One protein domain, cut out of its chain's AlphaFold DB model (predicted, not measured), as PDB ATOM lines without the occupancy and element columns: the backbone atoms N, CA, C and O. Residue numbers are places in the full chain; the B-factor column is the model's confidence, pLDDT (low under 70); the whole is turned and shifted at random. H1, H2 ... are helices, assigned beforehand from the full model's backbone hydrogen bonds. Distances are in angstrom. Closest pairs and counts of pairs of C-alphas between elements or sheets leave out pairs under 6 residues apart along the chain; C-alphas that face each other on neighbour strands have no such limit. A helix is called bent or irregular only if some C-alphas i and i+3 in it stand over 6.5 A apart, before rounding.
ATOM      1  N   ASP A   7     -73.868 -99.435  28.551       93.12
ATOM      2  CA  ASP A   7     -74.229-100.215  27.368       93.12
ATOM      3  C   ASP A   7     -73.123-100.212  26.308       93.12
ATOM      4  O   ASP A   7     -72.831-101.256  25.715       93.12
ATOM      5  N   LEU A   8     -72.476 -99.063  26.084       94.50
ATOM      6  CA  LEU A   8     -71.350 -98.966  25.160       94.50
ATOM      7  C   LEU A   8     -70.176 -99.796  25.674       94.50
ATOM      8  O   LEU A   8     -69.627-100.611  24.933       94.50
ATOM      9  N   LEU A   9     -69.823 -99.637  26.951       94.88
ATOM     10  CA  LEU A   9     -68.731-100.386  27.568       94.88
ATOM     11  C   LEU A   9     -68.982-101.897  27.499       94.88
ATOM     12  O   LEU A   9     -68.081-102.658  27.145       94.88
ATOM     13  N   LYS A  10     -70.217-102.342  27.750       94.94
ATOM     14  CA  LYS A  10     -70.618-103.749  27.645       94.94
ATOM     15  C   LYS A  10     -70.477-104.284  26.219       94.94
ATOM     16  O   LYS A  10     -69.921-105.368  26.038       94.94
ATOM     17  N   LYS A  11     -70.928-103.537  25.203       94.75
ATOM     18  CA  LYS A  11     -70.770-103.930  23.791       94.75
ATOM     19  C   LYS A  11     -69.294-103.977  23.378       94.75
ATOM     20  O   LYS A  11     -68.864-104.944  22.746       94.75
ATOM     21  N   CYS A  12     -68.495-102.990  23.787       94.94
ATOM     22  CA  CYS A  12     -67.047-102.981  23.569       94.94
ATOM     23  C   CYS A  12     -66.369-104.179  24.240       94.94
ATOM     24  O   CYS A  12     -65.555-104.851  23.614       94.94
ATOM     25  N   MET A  13     -66.734-104.495  25.483       95.44
ATOM     26  CA  MET A  13     -66.214-105.655  26.204       95.44
ATOM     27  C   MET A  13     -66.519-106.958  25.459       95.44
ATOM     28  O   MET A  13     -65.621-107.776  25.273       95.44
ATOM     29  N   GLN A  14     -67.753-107.143  24.984       94.62
ATOM     30  CA  GLN A  14     -68.131-108.325  24.203       94.62
ATOM     31  C   GLN A  14     -67.300-108.456  22.922       94.62
ATOM     32  O   GLN A  14     -66.816-109.543  22.610       94.62
ATOM     33  N   LEU A  15     -67.082-107.349  22.209       93.69
ATOM     34  CA  LEU A  15     -66.270-107.329  20.993       93.69
ATOM     35  C   LEU A  15     -64.796-107.670  21.272       93.69
ATOM     36  O   LEU A  15     -64.196-108.483  20.561       93.69
ATOM     37  N   VAL A  16     -64.221-107.101  22.335       94.69
ATOM     38  CA  VAL A  16     -62.850-107.395  22.778       94.69
ATOM     39  C   VAL A  16     -62.719-108.868  23.169       94.69
ATOM     40  O   VAL A  16     -61.814-109.552  22.688       94.69
ATOM     41  N   GLN A  17     -63.642-109.385  23.984       94.25
ATOM     42  CA  GLN A  17     -63.657-110.787  24.405       94.25
ATOM     43  C   GLN A  17     -63.783-111.736  23.212       94.25
ATOM     44  O   GLN A  17     -63.033-112.709  23.123       94.25
ATOM     45  N   PHE A  18     -64.682-111.445  22.270       92.56
ATOM     46  CA  PHE A  18     -64.856-112.247  21.061       92.56
ATOM     47  C   PHE A  18     -63.573-112.289  20.221       92.56
ATOM     48  O   PHE A  18     -63.111-113.364  19.834       92.56
ATOM     49  N   THR A  19     -62.945-111.132  20.009       91.88
ATOM     50  CA  THR A  19     -61.699-111.017  19.237       91.88
ATOM     51  C   THR A  19     -60.561-111.794  19.900       91.88
ATOM     52  O   THR A  19     -59.866-112.588  19.259       91.88
ATOM     53  N   HIS A  20     -60.393-111.630  21.212       91.50
ATOM     54  CA  HIS A  20     -59.304-112.258  21.953       91.50
ATOM     55  C   HIS A  20     -59.536-113.726  22.294       91.50
ATOM     56  O   HIS A  20     -58.564-114.439  22.553       91.50
ATOM     57  N   ARG A  21     -60.773-114.219  22.189       88.94
ATOM     58  CA  ARG A  21     -61.048-115.658  22.163       88.94
ATOM     59  C   ARG A  21     -60.422-116.331  20.938       88.94
ATOM     60  O   ARG A  21     -60.013-117.482  21.043       88.94
ATOM     61  N   LYS A  22     -60.316-115.622  19.805       86.69
ATOM     62  CA  LYS A  22     -59.747-116.144  18.551       86.69
ATOM     63  C   LYS A  22     -58.239-115.899  18.420       86.69
ATOM     64  O   LYS A  22     -57.518-116.796  18.003       86.69
ATOM     65  N   ILE A  23     -57.766-114.698  18.762       84.94
ATOM     66  CA  ILE A  23     -56.373-114.263  18.519       84.94
ATOM     67  C   ILE A  23     -55.467-114.490  19.751       84.94
ATOM     68  O   ILE A  23     -54.243-114.519  19.645       84.94
ATOM     69  N   GLY A  24     -56.057-114.701  20.934       86.88
ATOM     70  CA  GLY A  24     -55.340-114.809  22.206       86.88
ATOM     71  C   GLY A  24     -55.014-113.445  22.828       86.88
ATOM     72  O   GLY A  24     -54.976-112.421  22.155       86.88
ATOM     73  N   THR A  25     -54.788-113.405  24.145       87.38
ATOM     74  CA  THR A  25     -54.622-112.159  24.930       87.38
ATOM     75  C   THR A  25     -53.169-111.726  25.143       87.38
ATOM     76  O   THR A  25     -52.920-110.693  25.758       87.38
ATOM     77  N   ARG A  26     -52.185-112.489  24.646       84.56
ATOM     78  CA  ARG A  26     -50.758-112.280  24.966       84.56
ATOM     79  C   ARG A  26     -50.209-110.921  24.523       84.56
ATOM     80  O   ARG A  26     -49.323-110.388  25.176       84.56
ATOM     81  N   THR A  27     -50.726-110.362  23.433       86.19
ATOM     82  CA  THR A  27     -50.266-109.079  22.874       86.19
ATOM     83  C   THR A  27     -50.985-107.871  23.474       86.19
ATOM     84  O   THR A  27     -50.566-106.735  23.247       86.19
ATOM     85  N   LEU A  28     -52.047-108.090  24.258       87.06
ATOM     86  CA  LEU A  28     -52.854-107.008  24.816       87.06
ATOM     87  C   LEU A  28     -52.071-106.086  25.756       87.06
ATOM     88  O   LEU A  28     -52.160-104.875  25.568       87.06
ATOM     89  N   PRO A  29     -51.271-106.604  26.712       86.94
ATOM     90  CA  PRO A  29     -50.511-105.754  27.625       86.94
ATOM     91  C   PRO A  29     -49.563-104.826  26.867       86.94
ATOM     92  O   PRO A  29     -49.510-103.628  27.141       86.94
ATOM     93  N   ALA A  30     -48.872-105.365  25.856       86.00
ATOM     94  CA  ALA A  30     -48.019-104.588  24.965       86.00
ATOM     95  C   ALA A  30     -48.798-103.480  24.268       86.00
ATOM     96  O   ALA A  30     -48.409-102.319  24.345       86.00
ATOM     97  N   LYS A  31     -49.950-103.806  23.687       86.81
ATOM     98  CA  LYS A  31     -50.743-102.838  22.935       86.81
ATOM     99  C   LYS A  31     -51.375-101.750  23.808       86.81
ATOM    100  O   LYS A  31     -51.414-100.588  23.405       86.81
ATOM    101  N   VAL A  32     -51.846-102.114  25.001       85.62
ATOM    102  CA  VAL A  32     -52.423-101.177  25.973       85.62
ATOM    103  C   VAL A  32     -51.345-100.279  26.577       85.62
ATOM    104  O   VAL A  32     -51.572 -99.081  26.694       85.62
ATOM    105  N   SER A  33     -50.184-100.827  26.953       78.38
ATOM    106  CA  SER A  33     -49.224-100.098  27.792       78.38
ATOM    107  C   SER A  33     -47.935 -99.657  27.103       78.38
ATOM    108  O   SER A  33     -47.467 -98.551  27.361       78.38
ATOM    109  N   PHE A  34     -47.356-100.484  26.233       70.50
ATOM    110  CA  PHE A  34     -46.008-100.273  25.698       70.50
ATOM    111  C   PHE A  34     -46.008 -99.702  24.273       70.50
ATOM    112  O   PHE A  34     -45.137 -98.910  23.930       70.50
ATOM    113  N   SER A  35     -46.984-100.065  23.439       73.88
ATOM    114  CA  SER A  35     -47.004 -99.696  22.018       73.88
ATOM    115  C   SER A  35     -47.509 -98.281  21.741       73.88
ATOM    116  O   SER A  35     -47.278 -97.768  20.652       73.88
ATOM    117  N   ASN A  36     -48.227 -97.649  22.674       80.81
ATOM    118  CA  ASN A  36     -48.750 -96.301  22.462       80.81
ATOM    119  C   ASN A  36     -48.846 -95.523  23.788       80.81
ATOM    120  O   ASN A  36     -49.759 -95.783  24.574       80.81
ATOM    121  N   PRO A  37     -47.956 -94.540  24.033       81.94
ATOM    122  CA  PRO A  37     -48.010 -93.691  25.224       81.94
ATOM    123  C   PRO A  37     -49.358 -92.976  25.400       81.94
ATOM    124  O   PRO A  37     -49.781 -92.747  26.530       81.94
ATOM    125  N   GLY A  38     -50.069 -92.689  24.301       85.00
ATOM    126  CA  GLY A  38     -51.400 -92.080  24.339       85.00
ATOM    127  C   GLY A  38     -52.437 -92.948  25.055       85.00
ATOM    128  O   GLY A  38     -53.247 -92.423  25.812       85.00
ATOM    129  N   ASN A  39     -52.355 -94.277  24.920       88.19
ATOM    130  CA  ASN A  39     -53.237 -95.197  25.648       88.19
ATOM    131  C   ASN A  39     -53.016 -95.087  27.162       88.19
ATOM    132  O   ASN A  39     -53.966 -95.039  27.935       88.19
ATOM    133  N   MET A  40     -51.754 -95.014  27.587       86.62
ATOM    134  CA  MET A  40     -51.395 -94.895  29.000       86.62
ATOM    135  C   MET A  40     -51.836 -93.560  29.594       86.62
ATOM    136  O   MET A  40     -52.313 -93.545  30.723       86.62
ATOM    137  N   MET A  41     -51.708 -92.460  28.848       86.81
ATOM    138  CA  MET A  41     -52.184 -91.145  29.290       86.81
ATOM    139  C   MET A  41     -53.710 -91.112  29.406       86.81
ATOM    140  O   MET A  41     -54.228 -90.646  30.419       86.81
ATOM    141  N   ALA A  42     -54.421 -91.683  28.428       88.88
ATOM    142  CA  ALA A  42     -55.878 -91.764  28.454       88.88
ATOM    143  C   ALA A  42     -56.389 -92.569  29.664       88.88
ATOM    144  O   ALA A  42     -57.304 -92.139  30.361       88.88
ATOM    145  N   LEU A  43     -55.752 -93.706  29.965       90.19
ATOM    146  CA  LEU A  43     -56.063 -94.493  31.163       90.19
ATOM    147  C   LEU A  43     -55.647 -93.758  32.451       90.19
ATOM    148  O   LEU A  43     -56.377 -93.752  33.438       90.19
ATOM    149  N   ALA A  44     -54.502 -93.076  32.463       88.88
ATOM    150  CA  ALA A  44     -54.053 -92.311  33.628       88.88
ATOM    151  C   ALA A  44     -55.025 -91.186  34.023       88.88
ATOM    152  O   ALA A  44     -55.161 -90.893  35.207       88.88
ATOM    153  N   ALA A  45     -55.736 -90.608  33.051       88.62
ATOM    154  CA  ALA A  45     -56.763 -89.598  33.293       88.62
ATOM    155  C   ALA A  45     -58.035 -90.158  33.967       88.62
ATOM    156  O   ALA A  45     -58.869 -89.390  34.442       88.62
ATOM    157  N   MET A  46     -58.201 -91.484  34.027       89.62
ATOM    158  CA  MET A  46     -59.373 -92.145  34.599       89.62
ATOM    159  C   MET A  46     -59.000 -92.954  35.845       89.62
ATOM    160  O   MET A  46     -58.455 -94.057  35.744       89.62
ATOM    161  N   GLU A  47     -59.385 -92.459  37.025       88.62
ATOM    162  CA  GLU A  47     -59.051 -93.047  38.334       88.62
ATOM    163  C   GLU A  47     -59.319 -94.563  38.406       88.62
ATOM    164  O   GLU A  47     -58.424 -95.341  38.748       88.62
ATOM    165  N   ARG A  48     -60.506 -95.015  37.980       87.44
ATOM    166  CA  ARG A  48     -60.879 -96.441  37.999       87.44
ATOM    167  C   ARG A  48     -59.935 -97.302  37.160       87.44
ATOM    168  O   ARG A  48     -59.540 -98.387  37.586       87.44
ATOM    169  N   THR A  49     -59.532 -96.816  35.990       90.44
ATOM    170  CA  THR A  49     -58.646 -97.577  35.106       90.44
ATOM    171  C   THR A  49     -57.213 -97.608  35.627       90.44
ATOM    172  O   THR A  49     -56.530 -98.612  35.442       90.44
ATOM    173  N   THR A  50     -56.768 -96.588  36.375       89.50
ATOM    174  CA  THR A  50     -55.460 -96.632  37.048       89.50
ATOM    175  C   THR A  50     -55.399 -97.715  38.120       89.50
ATOM    176  O   THR A  50     -54.380 -98.396  38.240       89.50
ATOM    177  N   ALA A  51     -56.490 -97.925  38.864       91.25
ATOM    178  CA  ALA A  51     -56.580 -98.995  39.852       91.25
ATOM    179  C   ALA A  51     -56.507-100.377  39.184       91.25
ATOM    180  O   ALA A  51     -55.743-101.237  39.629       91.25
ATOM    181  N   VAL A  52     -57.230-100.565  38.074       92.25
ATOM    182  CA  VAL A  52     -57.187-101.799  37.270       92.25
ATOM    183  C   VAL A  52     -55.795-102.016  36.668       92.25
ATOM    184  O   VAL A  52     -55.245-103.108  36.756       92.25
ATOM    185  N   LEU A  53     -55.159-100.972  36.137       90.75
ATOM    186  CA  LEU A  53     -53.812-101.052  35.571       90.75
ATOM    187  C   LEU A  53     -52.757-101.423  36.623       90.75
ATOM    188  O   LEU A  53     -51.867-102.235  36.352       90.75
ATOM    189  N   LYS A  54     -52.846-100.849  37.830       90.56
ATOM    190  CA  LYS A  54     -51.979-101.218  38.960       90.56
ATOM    191  C   LYS A  54     -52.180-102.686  39.343       90.56
ATOM    192  O   LYS A  54     -51.190-103.393  39.520       90.56
ATOM    193  N   ARG A  55     -53.433-103.148  39.413       90.56
ATOM    194  CA  ARG A  55     -53.786-104.543  39.711       90.56
ATOM    195  C   ARG A  55     -53.250-105.511  38.655       90.56
ATOM    196  O   ARG A  55     -52.559-106.456  39.019       90.56
ATOM    197  N   ALA A  56     -53.459-105.227  37.372       89.00
ATOM    198  CA  ALA A  56     -52.954-106.044  36.270       89.00
ATOM    199  C   ALA A  56     -51.422-106.183  36.321       89.00
ATOM    200  O   ALA A  56     -50.881-107.284  36.230       89.00
ATOM    201  N   ARG A  57     -50.703-105.074  36.551       88.12
ATOM    202  CA  ARG A  57     -49.236-105.089  36.694       88.12
ATOM    203  C   ARG A  57     -48.768-105.866  37.922       88.12
ATOM    204  O   ARG A  57     -47.757-106.562  37.840       88.12
ATOM    205  N   LEU A  58     -49.462-105.732  39.051       88.75
ATOM    206  CA  LEU A  58     -49.144-106.484  40.263       88.75
ATOM    207  C   LEU A  58     -49.340-107.985  40.026       88.75
ATOM    208  O   LEU A  58     -48.443-108.766  40.332       88.75
ATOM    209  N   ASN A  59     -50.457-108.369  39.407       89.00
ATOM    210  CA  ASN A  59     -50.758-109.758  39.084       89.00
ATOM    211  C   ASN A  59     -49.707-110.369  38.151       89.00
ATOM    212  O   ASN A  59     -49.225-111.466  38.424       89.00
ATOM    213  N   ALA A  60     -49.269-109.631  37.125       86.00
ATOM    214  CA  ALA A  60     -48.202-110.069  36.226       86.00
ATOM    215  C   ALA A  60     -46.868-110.301  36.962       86.00
ATOM    216  O   ALA A  60     -46.198-111.313  36.750       86.00
ATOM    217  N   LYS A  61     -46.485-109.382  37.864       88.69
ATOM    218  CA  LYS A  61     -45.267-109.517  38.683       88.69
ATOM    219  C   LYS A  61     -45.349-110.715  39.626       88.69
ATOM    220  O   LYS A  61     -44.404-111.491  39.708       88.69
ATOM    221  N   MET A  62     -46.480-110.888  40.302       88.50
ATOM    222  CA  MET A  62     -46.695-112.007  41.217       88.50
ATOM    223  C   MET A  62     -46.716-113.350  40.485       88.50
ATOM    224  O   MET A  62     -46.120-114.307  40.968       88.50
ATOM    225  N   ALA A  63     -47.319-113.424  39.295       87.44
ATOM    226  CA  ALA A  63     -47.276-114.624  38.464       87.44
ATOM    227  C   ALA A  63     -45.838-114.983  38.052       87.44
ATOM    228  O   ALA A  63     -45.476-116.158  38.053       87.44
ATOM    229  N   LEU A  64     -44.991-113.990  37.753       89.00
ATOM    230  CA  LEU A  64     -43.571-114.222  37.473       89.00
ATOM    231  C   LEU A  64     -42.839-114.796  38.695       89.00
ATOM    232  O   LEU A  64     -42.123-115.784  38.558       89.00
ATOM    233  N   VAL A  65     -43.063-114.226  39.883       90.44
ATOM    234  CA  VAL A  65     -42.482-114.728  41.141       90.44
ATOM    235  C   VAL A  65     -42.958-116.156  41.431       90.44
ATOM    236  O   VAL A  65     -42.150-117.027  41.747       90.44
ATOM    237  N   LEU A  66     -44.252-116.439  41.260       90.25
ATOM    238  CA  LEU A  66     -44.804-117.783  41.447       90.25
ATOM    239  C   LEU A  66     -44.181-118.789  40.474       90.25
ATOM    240  O   LEU A  66     -43.848-119.895  40.889       90.25
ATOM    241  N   ARG A  67     -43.933-118.405  39.216       88.31
ATOM    242  CA  ARG A  67     -43.211-119.258  38.258       88.31
ATOM    243  C   ARG A  67     -41.781-119.547  38.684       88.31
ATOM    244  O   ARG A  67     -41.350-120.690  38.577       88.31
ATOM    245  N   THR A  68     -41.047-118.549  39.175       88.75
ATOM    246  CA  THR A  68     -39.680-118.784  39.665       88.75
ATOM    247  C   THR A  68     -39.671-119.710  40.878       88.75
ATOM    248  O   THR A  68     -38.826-120.596  40.965       88.75
ATOM    249  N   VAL A  69     -40.660-119.571  41.766       88.81
ATOM    250  CA  VAL A  69     -40.838-120.452  42.926       88.81
ATOM    251  C   VAL A  69     -41.177-121.877  42.476       88.81
ATOM    252  O   VAL A  69     -40.541-122.824  42.929       88.81
ATOM    253  N   LEU A  70     -42.102-122.044  41.526       89.31
ATOM    254  CA  LEU A  70     -42.467-123.350  40.964       89.31
ATOM    255  C   LEU A  70     -41.275-124.102  40.367       89.31
ATOM    256  O   LEU A  70     -41.223-125.321  40.478       89.31
ATOM    257  N   LEU A  71     -40.316-123.398  39.758       88.44
ATOM    258  CA  LEU A  71     -39.106-124.015  39.203       88.44
ATOM    259  C   LEU A  71     -38.109-124.460  40.285       88.44
ATOM    260  O   LEU A  71     -37.380-125.426  40.076       88.44
ATOM    261  N   ALA A  72     -38.089-123.797  41.443       87.38
ATOM    262  CA  ALA A  72     -37.207-124.150  42.556       87.38
ATOM    263  C   ALA A  72     -37.720-125.353  43.373       87.38
ATOM    264  O   ALA A  72     -36.932-126.125  43.919       87.38
ATOM    265  N   PHE A  73     -39.040-125.542  43.445       86.81
ATOM    266  CA  PHE A  73     -39.674-126.575  44.274       86.81
ATOM    267  C   PHE A  73     -39.292-128.027  43.920       86.81
ATOM    268  O   PHE A  73     -39.069-128.798  44.851       86.81
ATOM    269  N   PRO A  74     -39.155-128.435  42.642       83.88
ATOM    270  CA  PRO A  74     -38.680-129.772  42.279       83.88
ATOM    271  C   PRO A  74     -37.269-130.075  42.795       83.88
ATOM    272  O   PRO A  74     -37.008-131.183  43.256       83.88
ATOM    273  N   VAL A  75     -36.378-129.076  42.772       85.56
ATOM    274  CA  VAL A  75     -35.007-129.208  43.286       85.56
ATOM    275  C   VAL A  75     -35.033-129.428  44.800       85.56
ATOM    276  O   VAL A  75     -34.370-130.328  45.307       85.56
ATOM    277  N   LEU A  76     -35.862-128.666  45.520       85.19
ATOM    278  CA  LEU A  76     -36.047-128.831  46.964       85.19
ATOM    279  C   LEU A  76     -36.700-130.180  47.308       85.19
ATOM    280  O   LEU A  76     -36.245-130.865  48.219       85.19
ATOM    281  N   ALA A  77     -37.729-130.599  46.567       85.69
ATOM    282  CA  ALA A  77     -38.383-131.891  46.771       85.69
ATOM    283  C   ALA A  77     -37.402-133.062  46.624       85.69
ATOM    284  O   ALA A  77     -37.445-133.997  47.423       85.69
ATOM    285  N   TRP A  78     -36.490-132.977  45.648       85.31
ATOM    286  CA  TRP A  78     -35.446-133.977  45.442       85.31
ATOM    287  C   TRP A  78     -34.431-134.010  46.591       85.31
ATOM    288  O   TRP A  78     -34.130-135.083  47.106       85.31
ATOM    289  N   ILE A  79     -33.961-132.847  47.055       88.88
ATOM    290  CA  ILE A  79     -32.991-132.756  48.161       88.88
ATOM    291  C   ILE A  79     -33.584-133.308  49.466       88.88
ATOM    292  O   ILE A  79     -32.949-134.108  50.147       88.88
ATOM    293  N   TYR A  80     -34.811-132.914  49.808       89.75
ATOM    294  CA  TYR A  80     -35.416-133.223  51.108       89.75
ATOM    295  C   TYR A  80     -36.236-134.522  51.138       89.75
ATOM    296  O   TYR A  80     -36.762-134.865  52.195       89.75
ATOM    297  N   HIS A  81     -36.382-135.229  50.007       85.38
ATOM    298  CA  HIS A  81     -37.189-136.458  49.878       85.38
ATOM    299  C   HIS A  81     -38.622-136.322  50.441       85.38
ATOM    300  O   HIS A  81     -39.235-137.290  50.891       85.38
ATOM    301  N   ASN A  82     -39.174-135.105  50.430       87.00
ATOM    302  CA  ASN A  82     -40.461-134.804  51.044       87.00
ATOM    303  C   ASN A  82     -41.552-134.637  49.980       87.00
ATOM    304  O   ASN A  82     -41.674-133.594  49.335       87.00
ATOM    305  N   TYR A  83     -42.395-135.658  49.846       81.06
ATOM    306  CA  TYR A  83     -43.486-135.694  48.871       81.06
ATOM    307  C   TYR A  83     -44.610-134.678  49.144       81.06
ATOM    308  O   TYR A  83     -45.335-134.323  48.216       81.06
ATOM    309  N   TRP A  84     -44.728-134.125  50.359       85.12
ATOM    310  CA  TRP A  84     -45.701-133.060  50.654       85.12
ATOM    311  C   TRP A  84     -45.414-131.762  49.888       85.12
ATOM    312  O   TRP A  84     -46.329-130.982  49.620       85.12
ATOM    313  N   ILE A  85     -44.167-131.562  49.450       83.06
ATOM    314  CA  ILE A  85     -43.775-130.434  48.595       83.06
ATOM    315  C   ILE A  85     -44.507-130.500  47.243       83.06
ATOM    316  O   ILE A  85     -44.892-129.462  46.702       83.06
ATOM    317  N   LEU A  86     -44.802-131.703  46.732       80.12
ATOM    318  CA  LEU A  86     -45.558-131.889  45.487       80.12
ATOM    319  C   LEU A  86     -47.025-131.453  45.627       80.12
ATOM    320  O   LEU A  86     -47.586-130.885  44.691       80.12
ATOM    321  N   ALA A  87     -47.637-131.645  46.799       85.50
ATOM    322  CA  ALA A  87     -48.987-131.148  47.061       85.50
ATOM    323  C   ALA A  87     -49.026-129.607  47.065       85.50
ATOM    324  O   ALA A  87     -49.946-129.003  46.511       85.50
ATOM    325  N   GLY A  88     -47.985-128.962  47.605       85.88
ATOM    326  CA  GLY A  88     -47.823-127.505  47.563       85.88
ATOM    327  C   GLY A  88     -47.744-126.943  46.138       85.88
ATOM    328  O   GLY A  88     -48.340-125.903  45.855       85.88
ATOM    329  N   ILE A  89     -47.094-127.658  45.210       87.50
ATOM    330  CA  ILE A  89     -47.011-127.266  43.792       87.50
ATOM    331  C   ILE A  89     -48.407-127.140  43.165       87.50
ATOM    332  O   ILE A  89     -48.671-126.174  42.449       87.50
ATOM    333  N   ILE A  90     -49.325-128.067  43.460       89.00
ATOM    334  CA  ILE A  90     -50.694-128.038  42.917       89.00
ATOM    335  C   ILE A  90     -51.429-126.764  43.358       89.00
ATOM    336  O   ILE A  90     -52.073-126.103  42.539       89.00
ATOM    337  N   VAL A  91     -51.292-126.383  44.632       90.38
ATOM    338  CA  VAL A  91     -51.894-125.153  45.174       90.38
ATOM    339  C   VAL A  91     -51.319-123.919  44.481       90.38
ATOM    340  O   VAL A  91     -52.074-123.050  44.041       90.38
ATOM    341  N   ILE A  92     -49.995-123.864  44.314       90.50
ATOM    342  CA  ILE A  92     -49.315-122.749  43.646       90.50
ATOM    343  C   ILE A  92     -49.781-122.616  42.186       90.50
ATOM    344  O   ILE A  92     -50.084-121.507  41.748       90.50
ATOM    345  N   ILE A  93     -49.927-123.727  41.455       91.56
ATOM    346  CA  ILE A  93     -50.467-123.733  40.083       91.56
ATOM    347  C   ILE A  93     -51.902-123.185  40.052       91.56
ATOM    348  O   ILE A  93     -52.261-122.427  39.147       91.56
ATOM    349  N   GLY A  94     -52.737-123.549  41.031       92.56
ATOM    350  CA  GLY A  94     -54.101-123.031  41.156       92.56
ATOM    351  C   GLY A  94     -54.136-121.509  41.329       92.56
ATOM    352  O   GLY A  94     -54.866-120.818  40.611       92.56
ATOM    353  N   ILE A  95     -53.297-120.983  42.226       91.81
ATOM    354  CA  ILE A  95     -53.151-119.540  42.460       91.81
ATOM    355  C   ILE A  95     -52.647-118.849  41.191       91.81
ATOM    356  O   ILE A  95     -53.270-117.890  40.736       91.81
ATOM    357  N   GLU A  96     -51.587-119.365  40.562       90.69
ATOM    358  CA  GLU A  96     -51.023-118.797  39.333       90.69
ATOM    359  C   GLU A  96     -52.085-118.697  38.226       90.69
ATOM    360  O   GLU A  96     -52.255-117.644  37.605       90.69
ATOM    361  N   ARG A  97     -52.865-119.764  38.007       91.50
ATOM    362  CA  ARG A  97     -53.942-119.767  37.004       91.50
ATOM    363  C   ARG A  97     -55.026-118.741  37.307       91.50
ATOM    364  O   ARG A  97     -55.509-118.094  36.376       91.50
ATOM    365  N   SER A  98     -55.396-118.580  38.576       92.12
ATOM    366  CA  SER A  98     -56.359-117.561  38.999       92.12
ATOM    367  C   SER A  98     -55.837-116.148  38.719       92.12
ATOM    368  O   SER A  98     -56.535-115.344  38.099       92.12
ATOM    369  N   MET A  99     -54.575-115.869  39.059       90.19
ATOM    370  CA  MET A  99     -53.949-114.564  38.815       90.19
ATOM    371  C   MET A  99     -53.842-114.247  37.322       90.19
ATOM    372  O   MET A  99     -54.196-113.148  36.905       90.19
ATOM    373  N   ILE A 100     -53.439-115.221  36.498       88.94
ATOM    374  CA  ILE A 100     -53.388-115.068  35.035       88.94
ATOM    375  C   ILE A 100     -54.783-114.801  34.465       88.94
ATOM    376  O   ILE A 100     -54.928-114.034  33.512       88.94
ATOM    377  N   ARG A 101     -55.826-115.439  35.007       91.25
ATOM    378  CA  ARG A 101     -57.202-115.200  34.570       91.25
ATOM    379  C   ARG A 101     -57.641-113.772  34.885       91.25
ATOM    380  O   ARG A 101     -58.110-113.093  33.976       91.25
ATOM    381  N   GLN A 102     -57.436-113.315  36.119       91.88
ATOM    382  CA  GLN A 102     -57.762-111.945  36.524       91.88
ATOM    383  C   GLN A 102     -56.987-110.916  35.701       91.88
ATOM    384  O   GLN A 102     -57.568-109.964  35.198       91.88
ATOM    385  N   GLU A 103     -55.692-111.147  35.480       90.88
ATOM    386  CA  GLU A 103     -54.862-110.277  34.651       90.88
ATOM    387  C   GLU A 103     -55.434-110.142  33.227       90.88
ATOM    388  O   GLU A 103     -55.529-109.041  32.688       90.88
ATOM    389  N   ARG A 104     -55.864-111.251  32.609       91.62
ATOM    390  CA  ARG A 104     -56.493-111.220  31.278       91.62
ATOM    391  C   ARG A 104     -57.790-110.420  31.275       91.62
ATOM    392  O   ARG A 104     -58.022-109.672  30.328       91.62
ATOM    393  N   GLU A 105     -58.630-110.606  32.288       93.25
ATOM    394  CA  GLU A 105     -59.894-109.880  32.441       93.25
ATOM    395  C   GLU A 105     -59.644-108.372  32.606       93.25
ATOM    396  O   GLU A 105     -60.253-107.579  31.886       93.25
ATOM    397  N   ASP A 106     -58.670-107.984  33.434       93.62
ATOM    398  CA  ASP A 106     -58.255-106.590  33.626       93.62
ATOM    399  C   ASP A 106     -57.746-105.964  32.318       93.62
ATOM    400  O   ASP A 106     -58.138-104.857  31.946       93.62
ATOM    401  N   TRP A 107     -56.903-106.677  31.567       93.69
ATOM    402  CA  TRP A 107     -56.403-106.187  30.283       93.69
ATOM    403  C   TRP A 107     -57.533-106.008  29.260       93.69
ATOM    404  O   TRP A 107     -57.601-104.967  28.600       93.69
ATOM    405  N   MET A 108     -58.444-106.981  29.143       94.88
ATOM    406  CA  MET A 108     -59.609-106.870  28.255       94.88
ATOM    407  C   MET A 108     -60.506-105.693  28.648       94.88
ATOM    408  O   MET A 108     -60.966-104.966  27.767       94.88
ATOM    409  N   TYR A 109     -60.688-105.453  29.950       95.06
ATOM    410  CA  TYR A 109     -61.392-104.276  30.450       95.06
ATOM    411  C   TYR A 109     -60.730-102.982  29.984       95.06
ATOM    412  O   TYR A 109     -61.386-102.160  29.347       95.06
ATOM    413  N   LEU A 110     -59.425-102.819  30.204       94.50
ATOM    414  CA  LEU A 110     -58.700-101.617  29.785       94.50
ATOM    415  C   LEU A 110     -58.793-101.380  28.270       94.50
ATOM    416  O   LEU A 110     -59.001-100.248  27.832       94.50
ATOM    417  N   ALA A 111     -58.699-102.437  27.463       94.81
ATOM    418  CA  ALA A 111     -58.872-102.326  26.018       94.81
ATOM    419  C   ALA A 111     -60.310-101.952  25.619       94.81
ATOM    420  O   ALA A 111     -60.496-101.175  24.685       94.81
ATOM    421  N   SER A 112     -61.320-102.464  26.329       95.81
ATOM    422  CA  SER A 112     -62.722-102.099  26.095       95.81
ATOM    423  C   SER A 112     -63.002-100.632  26.427       95.81
ATOM    424  O   SER A 112     -63.720 -99.970  25.678       95.81
ATOM    425  N   VAL A 113     -62.362-100.098  27.475       95.25
ATOM    426  CA  VAL A 113     -62.437 -98.678  27.832       95.25
ATOM    427  C   VAL A 113     -61.819 -97.828  26.725       95.25
ATOM    428  O   VAL A 113     -62.485 -96.939  26.204       95.25
ATOM    429  N   LEU A 114     -60.597 -98.142  26.285       94.62
ATOM    430  CA  LEU A 114     -59.944 -97.409  25.192       94.62
ATOM    431  C   LEU A 114     -60.768 -97.436  23.898       94.62
ATOM    432  O   LEU A 114     -60.953 -96.398  23.263       94.62
ATOM    433  N   LEU A 115     -61.326 -98.596  23.547       95.25
ATOM    434  CA  LEU A 115     -62.211 -98.732  22.394       95.25
ATOM    435  C   LEU A 115     -63.486 -97.887  22.541       95.25
ATOM    436  O   LEU A 115     -63.901 -97.235  21.588       95.25
ATOM    437  N   SER A 116     -64.102 -97.870  23.726       95.38
ATOM    438  CA  SER A 116     -65.305 -97.068  23.978       95.38
ATOM    439  C   SER A 116     -65.038 -95.561  23.893       95.38
ATOM    440  O   SER A 116     -65.847 -94.835  23.317       95.38
ATOM    441  N   LEU A 117     -63.880 -95.096  24.374       94.75
ATOM    442  CA  LEU A 117     -63.457 -93.703  24.223       94.75
ATOM    443  C   LEU A 117     -63.316 -93.335  22.742       94.75
ATOM    444  O   LEU A 117     -63.841 -92.312  22.307       94.75
ATOM    445  N   GLU A 118     -62.664 -94.190  21.951       94.62
ATOM    446  CA  GLU A 118     -62.505 -93.966  20.511       94.62
ATOM    447  C   GLU A 118     -63.854 -93.949  19.780       94.62
ATOM    448  O   GLU A 118     -64.093 -93.079  18.941       94.62
ATOM    449  N   MET A 119     -64.765 -94.862  20.133       94.25
ATOM    450  CA  MET A 119     -66.123 -94.901  19.583       94.25
ATOM    451  C   MET A 119     -66.913 -93.623  19.875       94.25
ATOM    452  O   MET A 119     -67.599 -93.124  18.982       94.25
ATOM    453  N   LEU A 120     -66.796 -93.070  21.088       94.62
ATOM    454  CA  LEU A 120     -67.434 -91.803  21.452       94.62
ATOM    455  C   LEU A 120     -66.867 -90.635  20.641       94.62
ATOM    456  O   LEU A 120     -67.631 -89.852  20.077       94.62
ATOM    457  N   VAL A 121     -65.538 -90.525  20.544       94.38
ATOM    458  CA  VAL A 121     -64.872 -89.421  19.832       94.38
ATOM    459  C   VAL A 121     -65.217 -89.424  18.342       94.38
ATOM    460  O   VAL A 121     -65.571 -88.376  17.792       94.38
ATOM    461  N   HIS A 122     -65.169 -90.597  17.706       92.69
ATOM    462  CA  HIS A 122     -65.451 -90.764  16.279       92.69
ATOM    463  C   HIS A 122     -66.942 -90.867  15.934       92.69
ATOM    464  O   HIS A 122     -67.270 -91.044  14.763       92.69
ATOM    465  N   ASP A 123     -67.840 -90.745  16.918       92.12
ATOM    466  CA  ASP A 123     -69.287 -90.922  16.742       92.12
ATOM    467  C   ASP A 123     -69.650 -92.240  16.028       92.12
ATOM    468  O   ASP A 123     -70.527 -92.312  15.163       92.12
ATOM    469  N   PHE A 124     -68.947 -93.319  16.378       91.62
ATOM    470  CA  PHE A 124     -69.204 -94.621  15.781       91.62
ATOM    471  C   PHE A 124     -70.619 -95.085  16.143       91.62
ATOM    472  O   PHE A 124     -71.008 -95.046  17.310       91.62
ATOM    473  N   ALA A 125     -71.402 -95.508  15.144       90.00
ATOM    474  CA  ALA A 125     -72.792 -95.944  15.313       90.00
ATOM    475  C   ALA A 125     -73.724 -94.926  16.022       90.00
ATOM    476  O   ALA A 125     -74.755 -95.311  16.567       90.00
ATOM    477  N   GLY A 126     -73.383 -93.629  16.020       90.81
ATOM    478  CA  GLY A 126     -74.189 -92.577  16.651       90.81
ATOM    479  C   GLY A 126     -74.022 -92.450  18.172       90.81
ATOM    480  O   GLY A 126     -74.754 -91.686  18.801       90.81
ATOM    481  N   TRP A 127     -73.073 -93.173  18.780       93.94
ATOM    482  CA  TRP A 127     -72.813 -93.107  20.225       93.94
ATOM    483  C   TRP A 127     -72.368 -91.718  20.693       93.94
ATOM    484  O   TRP A 127     -72.755 -91.280  21.775       93.94
ATOM    485  N   GLY A 128     -71.582 -91.008  19.881       91.88
ATOM    486  CA  GLY A 128     -71.095 -89.672  20.214       91.88
ATOM    487  C   GLY A 128     -72.196 -88.613  20.154       91.88
ATOM    488  O   GLY A 128     -72.211 -87.698  20.975       91.88
ATOM    489  N   ARG A 129     -73.136 -88.742  19.209       92.81
ATOM    490  CA  ARG A 129     -74.327 -87.886  19.096       92.81
ATOM    491  C   ARG A 129     -75.336 -88.132  20.211       92.81
ATOM    492  O   ARG A 129     -75.905 -87.169  20.711       92.81
ATOM    493  N   ALA A 130     -75.542 -89.383  20.614       92.69
ATOM    494  CA  ALA A 130     -76.452 -89.701  21.713       92.69
ATOM    495  C   ALA A 130     -75.913 -89.274  23.088       92.69
ATOM    496  O   ALA A 130     -76.698 -88.999  23.992       92.69
ATOM    497  N   HIS A 131     -74.587 -89.197  23.251       94.25
ATOM    498  CA  HIS A 131     -73.941 -88.815  24.508       94.25
ATOM    499  C   HIS A 131     -72.907 -87.691  24.297       94.25
ATOM    500  O   HIS A 131     -71.699 -87.931  24.405       94.25
ATOM    501  N   PRO A 132     -73.348 -86.449  24.018       93.94
ATOM    502  CA  PRO A 132     -72.455 -85.341  23.667       93.94
ATOM    503  C   PRO A 132     -71.479 -84.972  24.796       93.94
ATOM    504  O   PRO A 132     -70.298 -84.738  24.539       93.94
ATOM    505  N   GLU A 133     -71.928 -85.005  26.053       94.69
ATOM    506  CA  GLU A 133     -71.074 -84.754  27.225       94.69
ATOM    507  C   GLU A 133     -69.975 -85.814  27.374       94.69
ATOM    508  O   GLU A 133     -68.807 -85.500  27.628       94.69
ATOM    509  N   ALA A 134     -70.330 -87.085  27.159       93.94
ATOM    510  CA  ALA A 134     -69.374 -88.185  27.204       93.94
ATOM    511  C   ALA A 134     -68.351 -88.075  26.069       93.94
ATOM    512  O   ALA A 134     -67.158 -88.287  26.281       93.94
ATOM    513  N   ARG A 135     -68.799 -87.681  24.873       94.69
ATOM    514  CA  ARG A 135     -67.927 -87.413  23.727       94.69
ATOM    515  C   ARG A 135     -66.935 -86.290  24.010       94.69
ATOM    516  O   ARG A 135     -65.755 -86.451  23.698       94.69
ATOM    517  N   LYS A 136     -67.383 -85.182  24.606       94.06
ATOM    518  CA  LYS A 136     -66.511 -84.052  24.951       94.06
ATOM    519  C   LYS A 136     -65.393 -84.495  25.898       94.06
ATOM    520  O   LYS A 136     -64.220 -84.349  25.557       94.06
ATOM    521  N   ARG A 137     -65.736 -85.160  27.004       93.00
ATOM    522  CA  ARG A 137     -64.742 -85.701  27.951       93.00
ATOM    523  C   ARG A 137     -63.814 -86.728  27.307       93.00
ATOM    524  O   ARG A 137     -62.609 -86.695  27.530       93.00
ATOM    525  N   ALA A 138     -64.352 -87.620  26.472       93.06
ATOM    526  CA  ALA A 138     -63.535 -88.589  25.747       93.06
ATOM    527  C   ALA A 138     -62.518 -87.899  24.827       93.06
ATOM    528  O   ALA A 138     -61.376 -88.343  24.754       93.06
ATOM    529  N   SER A 139     -62.906 -86.805  24.161       93.12
ATOM    530  CA  SER A 139     -62.015 -86.045  23.276       93.12
ATOM    531  C   SER A 139     -60.893 -85.330  24.032       93.12
ATOM    532  O   SER A 139     -59.750 -85.350  23.575       93.12
ATOM    533  N   GLU A 140     -61.196 -84.787  25.215       92.31
ATOM    534  CA  GLU A 140     -60.219 -84.158  26.111       92.31
ATOM    535  C   GLU A 140     -59.190 -85.180  26.617       92.31
ATOM    536  O   GLU A 140     -57.992 -84.906  26.628       92.31
ATOM    537  N   ILE A 141     -59.649 -86.382  26.979       91.44
ATOM    538  CA  ILE A 141     -58.791 -87.462  27.484       91.44
ATOM    539  C   ILE A 141     -57.916 -88.050  26.381       91.44
ATOM    540  O   ILE A 141     -56.747 -88.362  26.615       91.44
ATOM    541  N   LEU A 142     -58.481 -88.256  25.189       88.12
ATOM    542  CA  LEU A 142     -57.774 -88.964  24.136       88.12
ATOM    543  C   LEU A 142     -56.601 -88.166  23.592       88.12
ATOM    544  O   LEU A 142     -55.545 -88.762  23.384       88.12
ATOM    545  N   GLY A 143     -56.768 -86.850  23.390       72.81
ATOM    546  CA  GLY A 143     -55.739 -85.879  22.978       72.81
ATOM    547  C   GLY A 143     -55.015 -86.159  21.646       72.81
ATOM    548  O   GLY A 143     -54.482 -85.252  21.014       72.81
ATOM    549  N   ARG A 144     -54.987 -87.414  21.196       76.56
ATOM    550  CA  ARG A 144     -54.333 -87.979  20.022       76.56
ATOM    551  C   ARG A 144     -55.175 -89.137  19.499       76.56
ATOM    552  O   ARG A 144     -55.941 -89.771  20.222       76.56
ATOM    553  N   LYS A 145     -54.983 -89.442  18.219       75.38
ATOM    554  CA  LYS A 145     -55.656 -90.556  17.558       75.38
ATOM    555  C   LYS A 145     -55.100 -91.892  18.062       75.38
ATOM    556  O   LYS A 145     -53.918 -92.190  17.884       75.38
ATOM    557  N   ILE A 146     -55.965 -92.694  18.668       84.44
ATOM    558  CA  ILE A 146     -55.749 -94.126  18.902       84.44
ATOM    559  C   ILE A 146     -56.439 -94.908  17.773       84.44
ATOM    560  O   ILE A 146     -57.330 -94.371  17.128       84.44
ATOM    561  N   ASN A 147     -55.995 -96.138  17.499       88.31
ATOM    562  CA  ASN A 147     -56.502 -96.964  16.391       88.31
ATOM    563  C   ASN A 147     -57.014 -98.327  16.903       88.31
ATOM    564  O   ASN A 147     -56.635 -99.387  16.394       88.31
ATOM    565  N   TRP A 148     -57.819 -98.329  17.961       90.75
ATOM    566  CA  TRP A 148     -58.487 -99.526  18.474       90.75
ATOM    567  C   TRP A 148     -59.691 -99.930  17.626       90.75
ATOM    568  O   TRP A 148     -59.911-101.132  17.473       90.75
ATOM    569  N   LEU A 149     -60.416 -98.985  17.016       89.69
ATOM    570  CA  LEU A 149     -61.503 -99.312  16.084       89.69
ATOM    571  C   LEU A 149     -60.997-100.106  14.881       89.69
ATOM    572  O   LEU A 149     -61.623-101.084  14.488       89.69
ATOM    573  N   GLU A 150     -59.855 -99.717  14.313       90.00
ATOM    574  CA  GLU A 150     -59.242-100.449  13.196       90.00
ATOM    575  C   GLU A 150     -58.804-101.852  13.611       90.00
ATOM    576  O   GLU A 150     -58.911-102.802  12.844       90.00
ATOM    577  N   TYR A 151     -58.337-101.995  14.848       89.56
ATOM    578  CA  TYR A 151     -57.881-103.278  15.352       89.56
ATOM    579  C   TYR A 151     -59.021-104.259  15.638       89.56
ATOM    580  O   TYR A 151     -58.896-105.438  15.313       89.56
ATOM    581  N   TYR A 152     -60.104-103.797  16.266       90.62
ATOM    582  CA  TYR A 152     -61.215-104.661  16.676       90.62
ATOM    583  C   TYR A 152     -62.313-104.801  15.623       90.62
ATOM    584  O   TYR A 152     -63.048-105.784  15.637       90.62
ATOM    585  N   LEU A 153     -62.421-103.843  14.705       89.06
ATOM    586  CA  LEU A 153     -63.339-103.877  13.570       89.06
ATOM    587  C   LEU A 153     -62.563-103.571  12.281       89.06
ATOM    588  O   LEU A 153     -62.794-102.526  11.651       89.06
ATOM    589  N   PRO A 154     -61.631-104.461  11.877       83.88
ATOM    590  CA  PRO A 154     -60.990-104.334  10.580       83.88
ATOM    591  C   PRO A 154     -62.083-104.395   9.511       83.88
ATOM    592  O   PRO A 154     -62.995-105.215   9.604       83.88
ATOM    593  N   ARG A 155     -62.008-103.512   8.511       83.81
ATOM    594  CA  ARG A 155     -63.018-103.397   7.438       83.81
ATOM    595  C   ARG A 155     -64.402-102.924   7.891       83.81
ATOM    596  O   ARG A 155     -65.404-103.220   7.253       83.81
ATOM    597  N   ARG A 156     -64.484-102.098   8.937       82.94
ATOM    598  CA  ARG A 156     -65.760-101.465   9.340       82.94
ATOM    599  C   ARG A 156     -66.482-100.691   8.223       82.94
ATOM    600  O   ARG A 156     -67.666-100.425   8.360       82.94
ATOM    601  N   HIS A 157     -65.779-100.316   7.152       81.56
ATOM    602  CA  HIS A 157     -66.358 -99.675   5.970       81.56
ATOM    603  C   HIS A 157     -67.185-100.637   5.097       81.56
ATOM    604  O   HIS A 157     -68.010-100.176   4.321       81.56
ATOM    605  N   GLU A 158     -66.987-101.951   5.233       85.75
ATOM    606  CA  GLU A 158     -67.764-102.994   4.545       85.75
ATOM    607  C   GLU A 158     -69.043-103.366   5.320       85.75
ATOM    608  O   GLU A 158     -69.871-104.132   4.827       85.75
ATOM    609  N   LEU A 159     -69.214-102.866   6.551       84.25
ATOM    610  CA  LEU A 159     -70.391-103.163   7.361       84.25
ATOM    611  C   LEU A 159     -71.609-102.404   6.832       84.25
ATOM    612  O   LEU A 159     -71.581-101.183   6.689       84.25
ATOM    613  N   ASP A 160     -72.701-103.141   6.629       86.69
ATOM    614  CA  ASP A 160     -74.008-102.577   6.304       86.69
ATOM    615  C   ASP A 160     -74.402-101.495   7.337       86.69
ATOM    616  O   ASP A 160     -74.399-101.770   8.549       86.69
ATOM    617  N   PRO A 161     -74.759-100.271   6.895       83.31
ATOM    618  CA  PRO A 161     -75.253 -99.210   7.763       83.31
ATOM    619  C   PRO A 161     -76.372 -99.644   8.717       83.31
ATOM    620  O   PRO A 161     -76.437 -99.129   9.835       83.31
ATOM    621  N   ALA A 162     -77.234-100.588   8.321       82.88
ATOM    622  CA  ALA A 162     -78.284-101.113   9.194       82.88
ATOM    623  C   ALA A 162     -77.698-101.852  10.412       82.88
ATOM    624  O   ALA A 162     -78.052-101.549  11.552       82.88
ATOM    625  N   ARG A 163     -76.712-102.730  10.194       83.12
ATOM    626  CA  ARG A 163     -76.008-103.455  11.270       83.12
ATOM    627  C   ARG A 163     -75.189-102.529  12.164       83.12
ATOM    628  O   ARG A 163     -75.105-102.740  13.371       83.12
ATOM    629  N   LEU A 164     -74.603-101.475  11.595       83.12
ATOM    630  CA  LEU A 164     -73.920-100.449  12.386       83.12
ATOM    631  C   LEU A 164     -74.893 -99.736  13.334       83.12
ATOM    632  O   LEU A 164     -74.544 -99.496  14.487       83.12
ATOM    633  N   ARG A 165     -76.125 -99.449  12.896       81.81
ATOM    634  CA  ARG A 165     -77.152 -98.831  13.752       81.81
ATOM    635  C   ARG A 165     -77.612 -99.746  14.886       81.81
ATOM    636  O   ARG A 165     -77.848 -99.244  15.979       81.81
ATOM    637  N   GLU A 166     -77.660-101.062  14.690       86.31
ATOM    638  CA  GLU A 166     -77.951-102.023  15.773       86.31
ATOM    639  C   GLU A 166     -76.890-101.988  16.892       86.31
ATOM    640  O   GLU A 166     -77.183-102.177  18.083       86.31
TER     641      GLU A 166
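This is residues 7 to 166 of the 178 residues of an uncharacterized protein of Syntrophaceae bacterium PtaB.Bin095 (UniProt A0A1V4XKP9). A long helical hairpin, H4 and H5, sticks out with a free tip, and at its other end the last part of H5 is the core of a head built from the shorter helices H1, H2, H3, H6, H7 and H8, with H9 on H6. The 160 printed residues have nine named helices, H1 to H9 in order along the chain, and no named strand: all helix. The whole is loose, with a radius of gyration of the C-alphas of 20.2 A, and spans 68 by 31 by 24 A, the hairpin making the length.

H1, residues 7 to 23, begins at C-alpha 7 (-74.229, -100.215, 27.368) and is 24.4 A long. H2 is residues 28 to 34 and H3 37 to 44. H4, residues 47 to 80, is 48.3 A long, with a kink of 31 degrees near residue 74; it is only just irregular, C-alphas 71 and 74 being 6.54 A apart. H5, residues 84 to 121, is 56.8 A long. H6, residues 124 to 130, is irregular, with C-alphas 125 and 128 8.1 A apart. H7 is residues 132 to 142, H8 148 to 152, and H9 161 to 166, ending at C-alpha 166 (-77.951, -102.023, 15.773).

H5 is the hub, touching seven helices. With H4 it forms a hairpin at a shallow tilt of 21 degrees, opposite ways; the closest C-alphas, of Ala 56 and Glu 103, are 4.9 A apart. The helix packing is mostly crossed: H1 touches residues 108 to 116 of H5 alone, at a steep tilt of 54 degrees, closest at C-alphas 13 and 112, 5.0 A. H9 touches H6, closest at C-alphas 165 and 125, 5.5 A. In H2, H3, H7, H8 and H9 every O i to N i+4 pair is within hydrogen-bond range, against 12 of 13 in H1, 28 of 30 in H4, 33 of 34 in H5 and 1 of 3 in H6, which has 2 of 4 O i to N i+3 pairs.

The C-alphas farthest apart, of His 81 and Arg 129, are 68.5 A apart. The printed part has no cut and no long link. No printed residue is under 70.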